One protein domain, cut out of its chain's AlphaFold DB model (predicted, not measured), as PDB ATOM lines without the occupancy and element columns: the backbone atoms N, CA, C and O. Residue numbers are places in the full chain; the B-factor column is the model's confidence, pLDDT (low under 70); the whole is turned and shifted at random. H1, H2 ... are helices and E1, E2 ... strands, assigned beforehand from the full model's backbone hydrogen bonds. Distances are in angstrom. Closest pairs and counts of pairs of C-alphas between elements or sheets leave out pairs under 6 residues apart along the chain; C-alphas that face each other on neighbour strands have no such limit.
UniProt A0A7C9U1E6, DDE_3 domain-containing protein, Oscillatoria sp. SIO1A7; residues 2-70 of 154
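AT A GLANCE: This is residues 2 to 70 of the 154 residues of the protein "DDE_3 domain-containing protein" of Oscillatoria sp. SIO1A7 (UniProt A0A7C9U1E6). A narrow ribbon of two parallel strands, E1 and E2, has two helices over one of its faces and the other face bare. The helices H1 and H2 pack on each other at 42 degrees, and H1 comes nearest to the ribbon with its residues 14 to 22. The printed part has 69 residues, with two named helices and two named strands in the order H1, E1, H2, E2; the class is mixed, helices and strands. It is compact, with a radius of gyration of the C-alphas of 12.2 A, and spans 35 by 24 by 19 A.

HOW THE PARTS SIT: The strands E1, residues 28 to 33, and E2, residues 61 to 66, are parallel neighbours at 21 degrees. N 29 and O 61, 2.8 A apart, and N 63 and O 29, 2.9 A apart, are within hydrogen-bond range. With H2, residues 41 to 53, they form a strand-helix-strand unit, two parallel neighbour strands with a helix between them along the chain, and its crossover is right-handed. H2 and E2 are near each other, with 6 pairs of C-alphas within 10 A. H1, residues 7 to 23, and H2 touch; their closest C-alphas, of Ala 11 and Leu 47, are 4.8 A apart. They run the same way at a steep tilt of 42 degrees. The closest C-alphas of H1 and E1, those of Cys 18 and Leu 29, are 7.1 A apart. In H1 and H2 every O i to N i+4 pair is within hydrogen-bond range.

IN THESE COORDINATES: E1 is 16.1 A long and E2 16.5 A, ending at C-alpha 66 (-123.652, 477.268, -21.191). H1 begins at C-alpha 7 (-117.686, 483.974, -8.464) and is 24.7 A long; H2 is 18.4 A long.

THE WHOLE: The C-alphas of Gly 55 and Tyr 70, the two farthest apart, are 37.2 A apart. The printed part has no cut; the link from H1 to E1 is tight, and those from E1 to H2 and from H2 to E2 are short. The mean pLDDT of the printed part is 78.3, with residues 2 to 6, 35 to 40 and 68 to 70 under 70.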
ATOM      1  N   ASN A   2    -121.130 496.239  -8.013       32.41
ATOM      2  CA  ASN A   2    -119.703 496.282  -7.659       32.41
ATOM      3  C   ASN A   2    -118.850 495.742  -8.835       32.41
ATOM      4  O   ASN A   2    -119.071 494.587  -9.222       32.41
ATOM      5  N   PRO A   3    -117.908 496.524  -9.405       41.66
ATOM      6  CA  PRO A   3    -117.055 496.091 -10.521       41.66
ATOM      7  C   PRO A   3    -116.184 494.866 -10.200       41.66
ATOM      8  O   PRO A   3    -115.742 494.185 -11.121       41.66
ATOM      9  N   ASP A   4    -116.021 494.526  -8.919       50.78
ATOM     10  CA  ASP A   4    -115.268 493.358  -8.456       50.78
ATOM     11  C   ASP A   4    -116.125 492.111  -8.202       50.78
ATOM     12  O   ASP A   4    -115.666 491.209  -7.506       50.78
ATOM     13  N   SER A   5    -117.358 492.041  -8.719       55.62
ATOM     14  CA  SER A   5    -118.256 490.894  -8.495       55.62
ATOM     15  C   SER A   5    -117.547 489.561  -8.766       55.62
ATOM     16  O   SER A   5    -117.210 489.218  -9.903       55.62
ATOM     17  N   LYS A   6    -117.292 488.800  -7.698       69.19
ATOM     18  CA  LYS A   6    -116.535 487.546  -7.743       69.19
ATOM     19  C   LYS A   6    -117.488 486.394  -8.022       69.19
ATOM     20  O   LYS A   6    -118.696 486.481  -7.819       69.19
ATOM     21  N   SER A   7    -116.932 485.238  -8.385       71.12
ATOM     22  CA  SER A   7    -117.686 483.974  -8.464       71.12
ATOM     23  C   SER A   7    -118.519 483.675  -7.201       71.12
ATOM     24  O   SER A   7    -119.476 482.911  -7.266       71.12
ATOM     25  N   GLU A   8    -118.142 484.248  -6.055       72.06
ATOM     26  CA  GLU A   8    -118.839 484.134  -4.771       72.06
ATOM     27  C   GLU A   8    -120.148 484.931  -4.720       72.06
ATOM     28  O   GLU A   8    -121.140 484.421  -4.198       72.06
ATOM     29  N   ASP A   9    -120.182 486.129  -5.304       73.00
ATOM     30  CA  ASP A   9    -121.378 486.977  -5.331       73.00
ATOM     31  C   ASP A   9    -122.451 486.354  -6.227       73.00
ATOM     32  O   ASP A   9    -123.612 486.232  -5.836       73.00
ATOM     33  N   VAL A  10    -122.035 485.841  -7.391       77.00
ATOM     34  CA  VAL A  10    -122.915 485.121  -8.324       77.00
ATOM     35  C   VAL A  10    -123.491 483.860  -7.676       77.00
ATOM     36  O   VAL A  10    -124.695 483.624  -7.747       77.00
ATOM     37  N   ALA A  11    -122.659 483.063  -6.996       81.81
ATOM     38  CA  ALA A  11    -123.124 481.867  -6.293       81.81
ATOM     39  C   ALA A  11    -124.132 482.203  -5.179       81.81
ATOM     40  O   ALA A  11    -125.106 481.476  -4.997       81.81
ATOM     41  N   SER A  12    -123.909 483.303  -4.455       80.62
ATOM     42  CA  SER A  12    -124.793 483.747  -3.371       80.62
ATOM     43  C   SER A  12    -126.150 484.205  -3.894       80.62
ATOM     44  O   SER A  12    -127.178 483.816  -3.347       80.62
ATOM     45  N   TYR A  13    -126.166 484.965  -4.989       81.56
ATOM     46  CA  TYR A  13    -127.407 485.361  -5.649       81.56
ATOM     47  C   TYR A  13    -128.218 484.148  -6.124       81.56
ATOM     48  O   TYR A  13    -129.413 484.056  -5.859       81.56
ATOM     49  N   ILE A  14    -127.560 483.178  -6.765       84.44
ATOM     50  CA  ILE A  14    -128.231 481.964  -7.243       84.44
ATOM     51  C   ILE A  14    -128.787 481.137  -6.080       84.44
ATOM     52  O   ILE A  14    -129.880 480.595  -6.199       84.44
ATOM     53  N   ALA A  15    -128.069 481.044  -4.959       82.56
ATOM     54  CA  ALA A  15    -128.555 480.328  -3.782       82.56
ATOM     55  C   ALA A  15    -129.844 480.950  -3.219       82.56
ATOM     56  O   ALA A  15    -130.757 480.209  -2.866       82.56
ATOM     57  N   LEU A  16    -129.940 482.285  -3.198       85.31
ATOM     58  CA  LEU A  16    -131.163 482.991  -2.797       85.31
ATOM     59  C   LEU A  16    -132.319 482.721  -3.767       85.31
ATOM     60  O   LEU A  16    -133.412 482.396  -3.324       85.31
ATOM     61  N   LEU A  17    -132.064 482.750  -5.081       83.50
ATOM     62  CA  LEU A  17    -133.082 482.362  -6.063       83.50
ATOM     63  C   LEU A  17    -133.569 480.924  -5.842       83.50
ATOM     64  O   LEU A  17    -134.756 480.648  -5.958       83.50
ATOM     65  N   CYS A  18    -132.664 479.996  -5.528       85.38
ATOM     66  CA  CYS A  18    -133.037 478.606  -5.268       85.38
ATOM     67  C   CYS A  18    -133.939 478.466  -4.038       85.38
ATOM     68  O   CYS A  18    -134.837 477.629  -4.054       85.38
ATOM     69  N   ASP A  19    -133.702 479.261  -2.993       83.81
ATOM     70  CA  ASP A  19    -134.563 479.302  -1.810       83.81
ATOM     71  C   ASP A  19    -135.969 479.787  -2.180       83.81
ATOM     72  O   ASP A  19    -136.946 479.082  -1.933       83.81
ATOM     73  N   ASP A  20    -136.054 480.919  -2.883       82.81
ATOM     74  CA  ASP A  20    -137.319 481.496  -3.348       82.81
ATOM     75  C   ASP A  20    -138.137 480.482  -4.170       82.81
ATOM     76  O   ASP A  20    -139.292 480.189  -3.861       82.81
ATOM     77  N   PHE A  21    -137.522 479.874  -5.190       81.94
ATOM     78  CA  PHE A  21    -138.205 478.901  -6.047       81.94
ATOM     79  C   PHE A  21    -138.536 477.593  -5.317       81.94
ATOM     80  O   PHE A  21    -139.563 476.978  -5.605       81.94
ATOM     81  N   SER A  22    -137.717 477.172  -4.351       84.88
ATOM     82  CA  SER A  22    -138.031 476.005  -3.525       84.88
ATOM     83  C   SER A  22    -139.252 476.260  -2.637       84.88
ATOM     84  O   SER A  22    -140.081 475.362  -2.488       84.88
ATOM     85  N   GLN A  23    -139.391 477.466  -2.077       82.25
ATOM     86  CA  GLN A  23    -140.558 477.861  -1.280       82.25
ATOM     87  C   GLN A  23    -141.836 477.935  -2.126       82.25
ATOM     88  O   GLN A  23    -142.921 477.636  -1.632       82.25
ATOM     89  N   GLU A  24    -141.708 478.252  -3.413       80.75
ATOM     90  CA  GLU A  24    -142.803 478.204  -4.389       80.75
ATOM     91  C   GLU A  24    -143.134 476.782  -4.891       80.75
ATOM     92  O   GLU A  24    -144.074 476.602  -5.664       80.75
ATOM     93  N   GLY A  25    -142.399 475.758  -4.444       82.75
ATOM     94  CA  GLY A  25    -142.655 474.353  -4.775       82.75
ATOM     95  C   GLY A  25    -141.994 473.861  -6.064       82.75
ATOM     96  O   GLY A  25    -142.320 472.768  -6.528       82.75
ATOM     97  N   TYR A  26    -141.066 474.626  -6.645       83.06
ATOM     98  CA  TYR A  26    -140.275 474.168  -7.785       83.06
ATOM     99  C   TYR A  26    -139.107 473.286  -7.335       83.06
ATOM    100  O   TYR A  26    -138.405 473.586  -6.371       83.06
ATOM    101  N   ASP A  27    -138.858 472.226  -8.101       86.25
ATOM    102  CA  ASP A  27    -137.820 471.224  -7.844       86.25
ATOM    103  C   ASP A  27    -136.618 471.332  -8.801       86.25
ATOM    104  O   ASP A  27    -135.612 470.644  -8.619       86.25
ATOM    105  N   LEU A  28    -136.689 472.203  -9.816       85.69
ATOM    106  CA  LEU A  28    -135.646 472.392 -10.822       85.69
ATOM    107  C   LEU A  28    -135.502 473.862 -11.234       85.69
ATOM    108  O   LEU A  28    -136.420 474.459 -11.793       85.69
ATOM    109  N   LEU A  29    -134.289 474.393 -11.089       85.00
ATOM    110  CA  LEU A  29    -133.869 475.677 -11.643       85.00
ATOM    111  C   LEU A  29    -132.810 475.457 -12.731       85.00
ATOM    112  O   LEU A  29    -131.718 474.957 -12.461       85.00
ATOM    113  N   THR A  30    -133.113 475.849 -13.972       82.94
ATOM    114  CA  THR A  30    -132.137 475.835 -15.077       82.94
ATOM    115  C   THR A  30    -131.611 477.240 -15.338       82.94
ATOM    116  O   THR A  30    -132.381 478.138 -15.668       82.94
ATOM    117  N   ILE A  31    -130.296 477.426 -15.247       81.81
ATOM    118  CA  ILE A  31    -129.630 478.717 -15.406       81.81
ATOM    119  C   ILE A  31    -128.798 478.701 -16.681       81.81
ATOM    120  O   ILE A  31    -127.893 477.881 -16.840       81.81
ATOM    121  N   TYR A  32    -129.092 479.632 -17.584       78.12
ATOM    122  CA  TYR A  32    -128.312 479.829 -18.798       78.12
ATOM    123  C   TYR A  32    -127.239 480.883 -18.555       78.12
ATOM    124  O   TYR A  32    -127.546 482.005 -18.162       78.12
ATOM    125  N   MET A  33    -125.981 480.521 -18.785       76.31
ATOM    126  CA  MET A  33    -124.840 481.417 -18.605       76.31
ATOM    127  C   MET A  33    -124.014 481.493 -19.880       76.31
ATOM    128  O   MET A  33    -123.934 480.531 -20.647       76.31
ATOM    129  N   ASP A  34    -123.348 482.622 -20.096       72.50
ATOM    130  CA  ASP A  34    -122.306 482.707 -21.112       72.50
ATOM    131  C   ASP A  34    -121.117 481.775 -20.771       72.50
ATOM    132  O   ASP A  34    -121.051 481.120 -19.721       72.50
ATOM    133  N   ARG A  35    -120.150 481.679 -21.684       68.31
ATOM    134  CA  ARG A  35    -118.920 480.897 -21.474       68.31
ATOM    135  C   ARG A  35    -117.831 481.689 -20.740       68.31
ATOM    136  O   ARG A  35    -116.645 481.431 -20.955       68.31
ATOM    137  N   ASN A  36    -118.196 482.640 -19.879       67.31
ATOM    138  CA  ASN A  36    -117.214 483.385 -19.101       67.31
ATOM    139  C   ASN A  36    -116.467 482.445 -18.129       67.31
ATOM    140  O   ASN A  36    -117.097 481.650 -17.421       67.31
ATOM    141  N   PRO A  37    -115.122 482.500 -18.060       59.59
ATOM    142  CA  PRO A  37    -114.345 481.697 -17.120       59.59
ATOM    143  C   PRO A  37    -114.726 481.869 -15.642       59.59
ATOM    144  O   PRO A  37    -114.538 480.929 -14.870       59.59
ATOM    145  N   THR A  38    -115.318 482.997 -15.252       59.00
ATOM    146  CA  THR A  38    -115.814 483.267 -13.893       59.00
ATOM    147  C   THR A  38    -117.017 482.393 -13.508       59.00
ATOM    148  O   THR A  38    -117.204 482.096 -12.326       59.00
ATOM    149  N   HIS A  39    -117.780 481.900 -14.493       59.69
ATOM    150  CA  HIS A  39    -118.947 481.017 -14.327       59.69
ATOM    151  C   HIS A  39    -118.585 479.522 -14.284       59.69
ATOM    152  O   HIS A  39    -119.454 478.653 -14.323       59.69
ATOM    153  N   LYS A  40    -117.288 479.203 -14.214       68.94
ATOM    154  CA  LYS A  40    -116.774 477.828 -14.183       68.94
ATOM    155  C   LYS A  40    -116.876 477.206 -12.783       68.94
ATOM    156  O   LYS A  40    -117.461 477.756 -11.850       68.94
ATOM    157  N   GLN A  41    -116.257 476.036 -12.632       71.75
ATOM    158  CA  GLN A  41    -116.300 475.151 -11.462       71.75
ATOM    159  C   GLN A  41    -116.185 475.835 -10.088       71.75
ATOM    160  O   GLN A  41    -116.783 475.341  -9.136       71.75
ATOM    161  N   LYS A  42    -115.460 476.957  -9.957       80.62
ATOM    162  CA  LYS A  42    -115.337 477.684  -8.680       80.62
ATOM    163  C   LYS A  42    -116.691 478.206  -8.180       80.62
ATOM    164  O   LYS A  42    -117.014 478.001  -7.011       80.62
ATOM    165  N   MET A  43    -117.485 478.822  -9.060       84.69
ATOM    166  CA  MET A  43    -118.829 479.317  -8.738       84.69
ATOM    167  C   MET A  43    -119.754 478.149  -8.379       84.69
ATOM    168  O   MET A  43    -120.352 478.151  -7.309       84.69
ATOM    169  N   LEU A  44    -119.773 477.092  -9.201       84.44
ATOM    170  CA  LEU A  44    -120.608 475.906  -8.966       84.44
ATOM    171  C   LEU A  44    -120.273 475.195  -7.648       84.44
ATOM    172  O   LEU A  44    -121.167 474.778  -6.915       84.44
ATOM    173  N   LYS A  45    -118.982 475.082  -7.315       86.31
ATOM    174  CA  LYS A  45    -118.534 474.501  -6.045       86.31
ATOM    175  C   LYS A  45    -119.025 475.334  -4.863       86.31
ATOM    176  O   LYS A  45    -119.494 474.766  -3.880       86.31
ATOM    177  N   LYS A  46    -118.940 476.664  -4.961       86.88
ATOM    178  CA  LYS A  46    -119.437 477.571  -3.921       86.88
ATOM    179  C   LYS A  46    -120.956 477.489  -3.789       86.88
ATOM    180  O   LYS A  46    -121.443 477.376  -2.670       86.88
ATOM    181  N   LEU A  47    -121.678 477.464  -4.907       88.00
ATOM    182  CA  LEU A  47    -123.128 477.303  -4.927       88.00
ATOM    183  C   LEU A  47    -123.547 476.007  -4.227       88.00
ATOM    184  O   LEU A  47    -124.399 476.046  -3.351       88.00
ATOM    185  N   LYS A  48    -122.891 474.877  -4.517       89.56
ATOM    186  CA  LYS A  48    -123.182 473.602  -3.844       89.56
ATOM    187  C   LYS A  48    -123.017 473.688  -2.321       89.56
ATOM    188  O   LYS A  48    -123.844 473.158  -1.589       89.56
ATOM    189  N   VAL A  49    -121.973 474.370  -1.843       91.19
ATOM    190  CA  VAL A  49    -121.764 474.602  -0.401       91.19
ATOM    191  C   VAL A  49    -122.890 475.452   0.190       91.19
ATOM    192  O   VAL A  49    -123.384 475.134   1.267       91.19
ATOM    193  N   LEU A  50    -123.318 476.503  -0.512       90.19
ATOM    194  CA  LEU A  50    -124.411 477.371  -0.064       90.19
ATOM    195  C   LEU A  50    -125.756 476.632  -0.028       90.19
ATOM    196  O   LEU A  50    -126.467 476.727   0.963       90.19
ATOM    197  N   LEU A  51    -126.074 475.836  -1.052       90.06
ATOM    198  CA  LEU A  51    -127.298 475.025  -1.083       90.06
ATOM    199  C   LEU A  51    -127.327 473.979   0.036       90.06
ATOM    200  O   LEU A  51    -128.389 473.689   0.580       90.06
ATOM    201  N   ALA A  52    -126.176 473.409   0.398       90.88
ATOM    202  CA  ALA A  52    -126.076 472.517   1.550       90.88
ATOM    203  C   ALA A  52    -126.314 473.271   2.865       90.88
ATOM    204  O   ALA A  52    -127.107 472.822   3.687       90.88
ATOM    205  N   ALA A  53    -125.689 474.440   3.037       88.50
ATOM    206  CA  ALA A  53    -125.856 475.266   4.231       88.50
ATOM    207  C   ALA A  53    -127.303 475.758   4.427       88.50
ATOM    208  O   ALA A  53    -127.754 475.877   5.560       88.50
ATOM    209  N   LEU A  54    -128.033 476.001   3.335       87.69
ATOM    210  CA  LEU A  54    -129.442 476.408   3.353       87.69
ATOM    211  C   LEU A  54    -130.426 475.223   3.430       87.69
ATOM    212  O   LEU A  54    -131.635 475.430   3.458       87.69
ATOM    213  N   GLY A  55    -129.946 473.974   3.441       89.50
ATOM    214  CA  GLY A  55    -130.819 472.793   3.443       89.50
ATOM    215  C   GLY A  55    -131.662 472.645   2.167       89.50
ATOM    216  O   GLY A  55    -132.754 472.079   2.204       89.50
ATOM    217  N   LEU A  56    -131.169 473.175   1.044       89.19
ATOM    218  CA  LEU A  56    -131.834 473.173  -0.264       89.19
ATOM    219  C   LEU A  56    -131.363 472.038  -1.179       89.19
ATOM    220  O   LEU A  56    -131.966 471.809  -2.223       89.19
ATOM    221  N   SER A  57    -130.295 471.325  -0.802       89.00
ATOM    222  CA  SER A  57    -129.634 470.335  -1.671       89.00
ATOM    223  C   SER A  57    -130.568 469.237  -2.188       89.00
ATOM    224  O   SER A  57    -130.408 468.810  -3.328       89.00
ATOM    225  N   ASP A  58    -131.549 468.832  -1.381       90.25
ATOM    226  CA  ASP A  58    -132.533 467.801  -1.740       90.25
ATOM    227  C   ASP A  58    -133.892 468.388  -2.153       90.25
ATOM    228  O   ASP A  58    -134.800 467.649  -2.524       90.25
ATOM    229  N   LYS A  59    -134.047 469.715  -2.075       87.81
ATOM    230  CA  LYS A  59    -135.311 470.406  -2.362       87.81
ATOM    231  C   LYS A  59    -135.375 470.956  -3.779       87.81
ATOM    232  O   LYS A  59    -136.452 471.000  -4.359       87.81
ATOM    233  N   ILE A  60    -134.236 471.381  -4.324       86.56
ATOM    234  CA  ILE A  60    -134.176 471.983  -5.652       86.56
ATOM    235  C   ILE A  60    -132.894 471.588  -6.382       86.56
ATOM    236  O   ILE A  60    -131.773 471.752  -5.893       86.56
ATOM    237  N   ARG A  61    -133.057 471.065  -7.596       87.00
ATOM    238  CA  ARG A  61    -131.963 470.739  -8.503       87.00
ATOM    239  C   ARG A  61    -131.576 471.979  -9.294       87.00
ATOM    240  O   ARG A  61    -132.430 472.636  -9.881       87.00
ATOM    241  N   VAL A  62    -130.280 472.267  -9.377       86.31
ATOM    242  CA  VAL A  62    -129.767 473.365 -10.208       86.31
ATOM    243  C   VAL A  62    -129.019 472.805 -11.410       86.31
ATOM    244  O   VAL A  62    -128.027 472.092 -11.259       86.31
ATOM    245  N   GLU A  63    -129.475 473.149 -12.610       85.06
ATOM    246  CA  GLU A  63    -128.809 472.828 -13.872       85.06
ATOM    247  C   GLU A  63    -128.227 474.094 -14.493       85.06
ATOM    248  O   GLU A  63    -128.949 475.047 -14.761       85.06
ATOM    249  N   VAL A  64    -126.925 474.104 -14.780       81.19
ATOM    250  CA  VAL A  64    -126.295 475.218 -15.500       81.19
ATOM    251  C   VAL A  64    -126.037 474.811 -16.942       81.19
ATOM    252  O   VAL A  64    -125.366 473.814 -17.210       81.19
ATOM    253  N   ARG A  65    -126.570 475.594 -17.882       79.56
ATOM    254  CA  ARG A  65    -126.377 475.409 -19.321       79.56
ATOM    255  C   ARG A  65    -125.571 476.567 -19.880       79.56
ATOM    256  O   ARG A  65    -125.941 477.728 -19.735       79.56
ATOM    257  N   HIS A  66    -124.470 476.248 -20.550       77.00
ATOM    258  CA  HIS A  66    -123.652 477.268 -21.191       77.00
ATOM    259  C   HIS A  66    -124.165 477.565 -22.596       77.00
ATOM    260  O   HIS A  66    -124.251 476.668 -23.438       77.00
ATOM    261  N   ILE A  67    -124.447 478.837 -22.858       73.44
ATOM    262  CA  ILE A  67    -124.820 479.333 -24.178       73.44
ATOM    263  C   ILE A  67    -123.604 479.165 -25.111       73.44
ATOM    264  O   ILE A  67    -122.468 479.444 -24.703       73.44
ATOM    265  N   PRO A  68    -123.783 478.664 -26.349       68.00
ATOM    266  CA  PRO A  68    -122.690 478.564 -27.310       68.00
ATOM    267  C   PRO A  68    -122.053 479.933 -27.584       68.00
ATOM    268  O   PRO A  68    -122.720 480.969 -27.585       68.00
ATOM    269  N   ALA A  69    -120.737 479.934 -27.819       62.38
ATOM    270  CA  ALA A  69    -119.998 481.154 -28.132       62.38
ATOM    271  C   ALA A  69    -120.552 481.815 -29.409       62.38
ATOM    272  O   ALA A  69    -120.994 481.122 -30.324       62.38
ATOM    273  N   TYR A  70    -120.515 483.151 -29.466       57.41
ATOM    274  CA  TYR A  70    -120.928 483.951 -30.630       57.41
ATOM    275  C   TYR A  70    -122.394 483.801 -31.070       57.41
ATOM    276  O   TYR A  70    -122.723 484.062 -32.223       57.41
TER     277      TYR A  70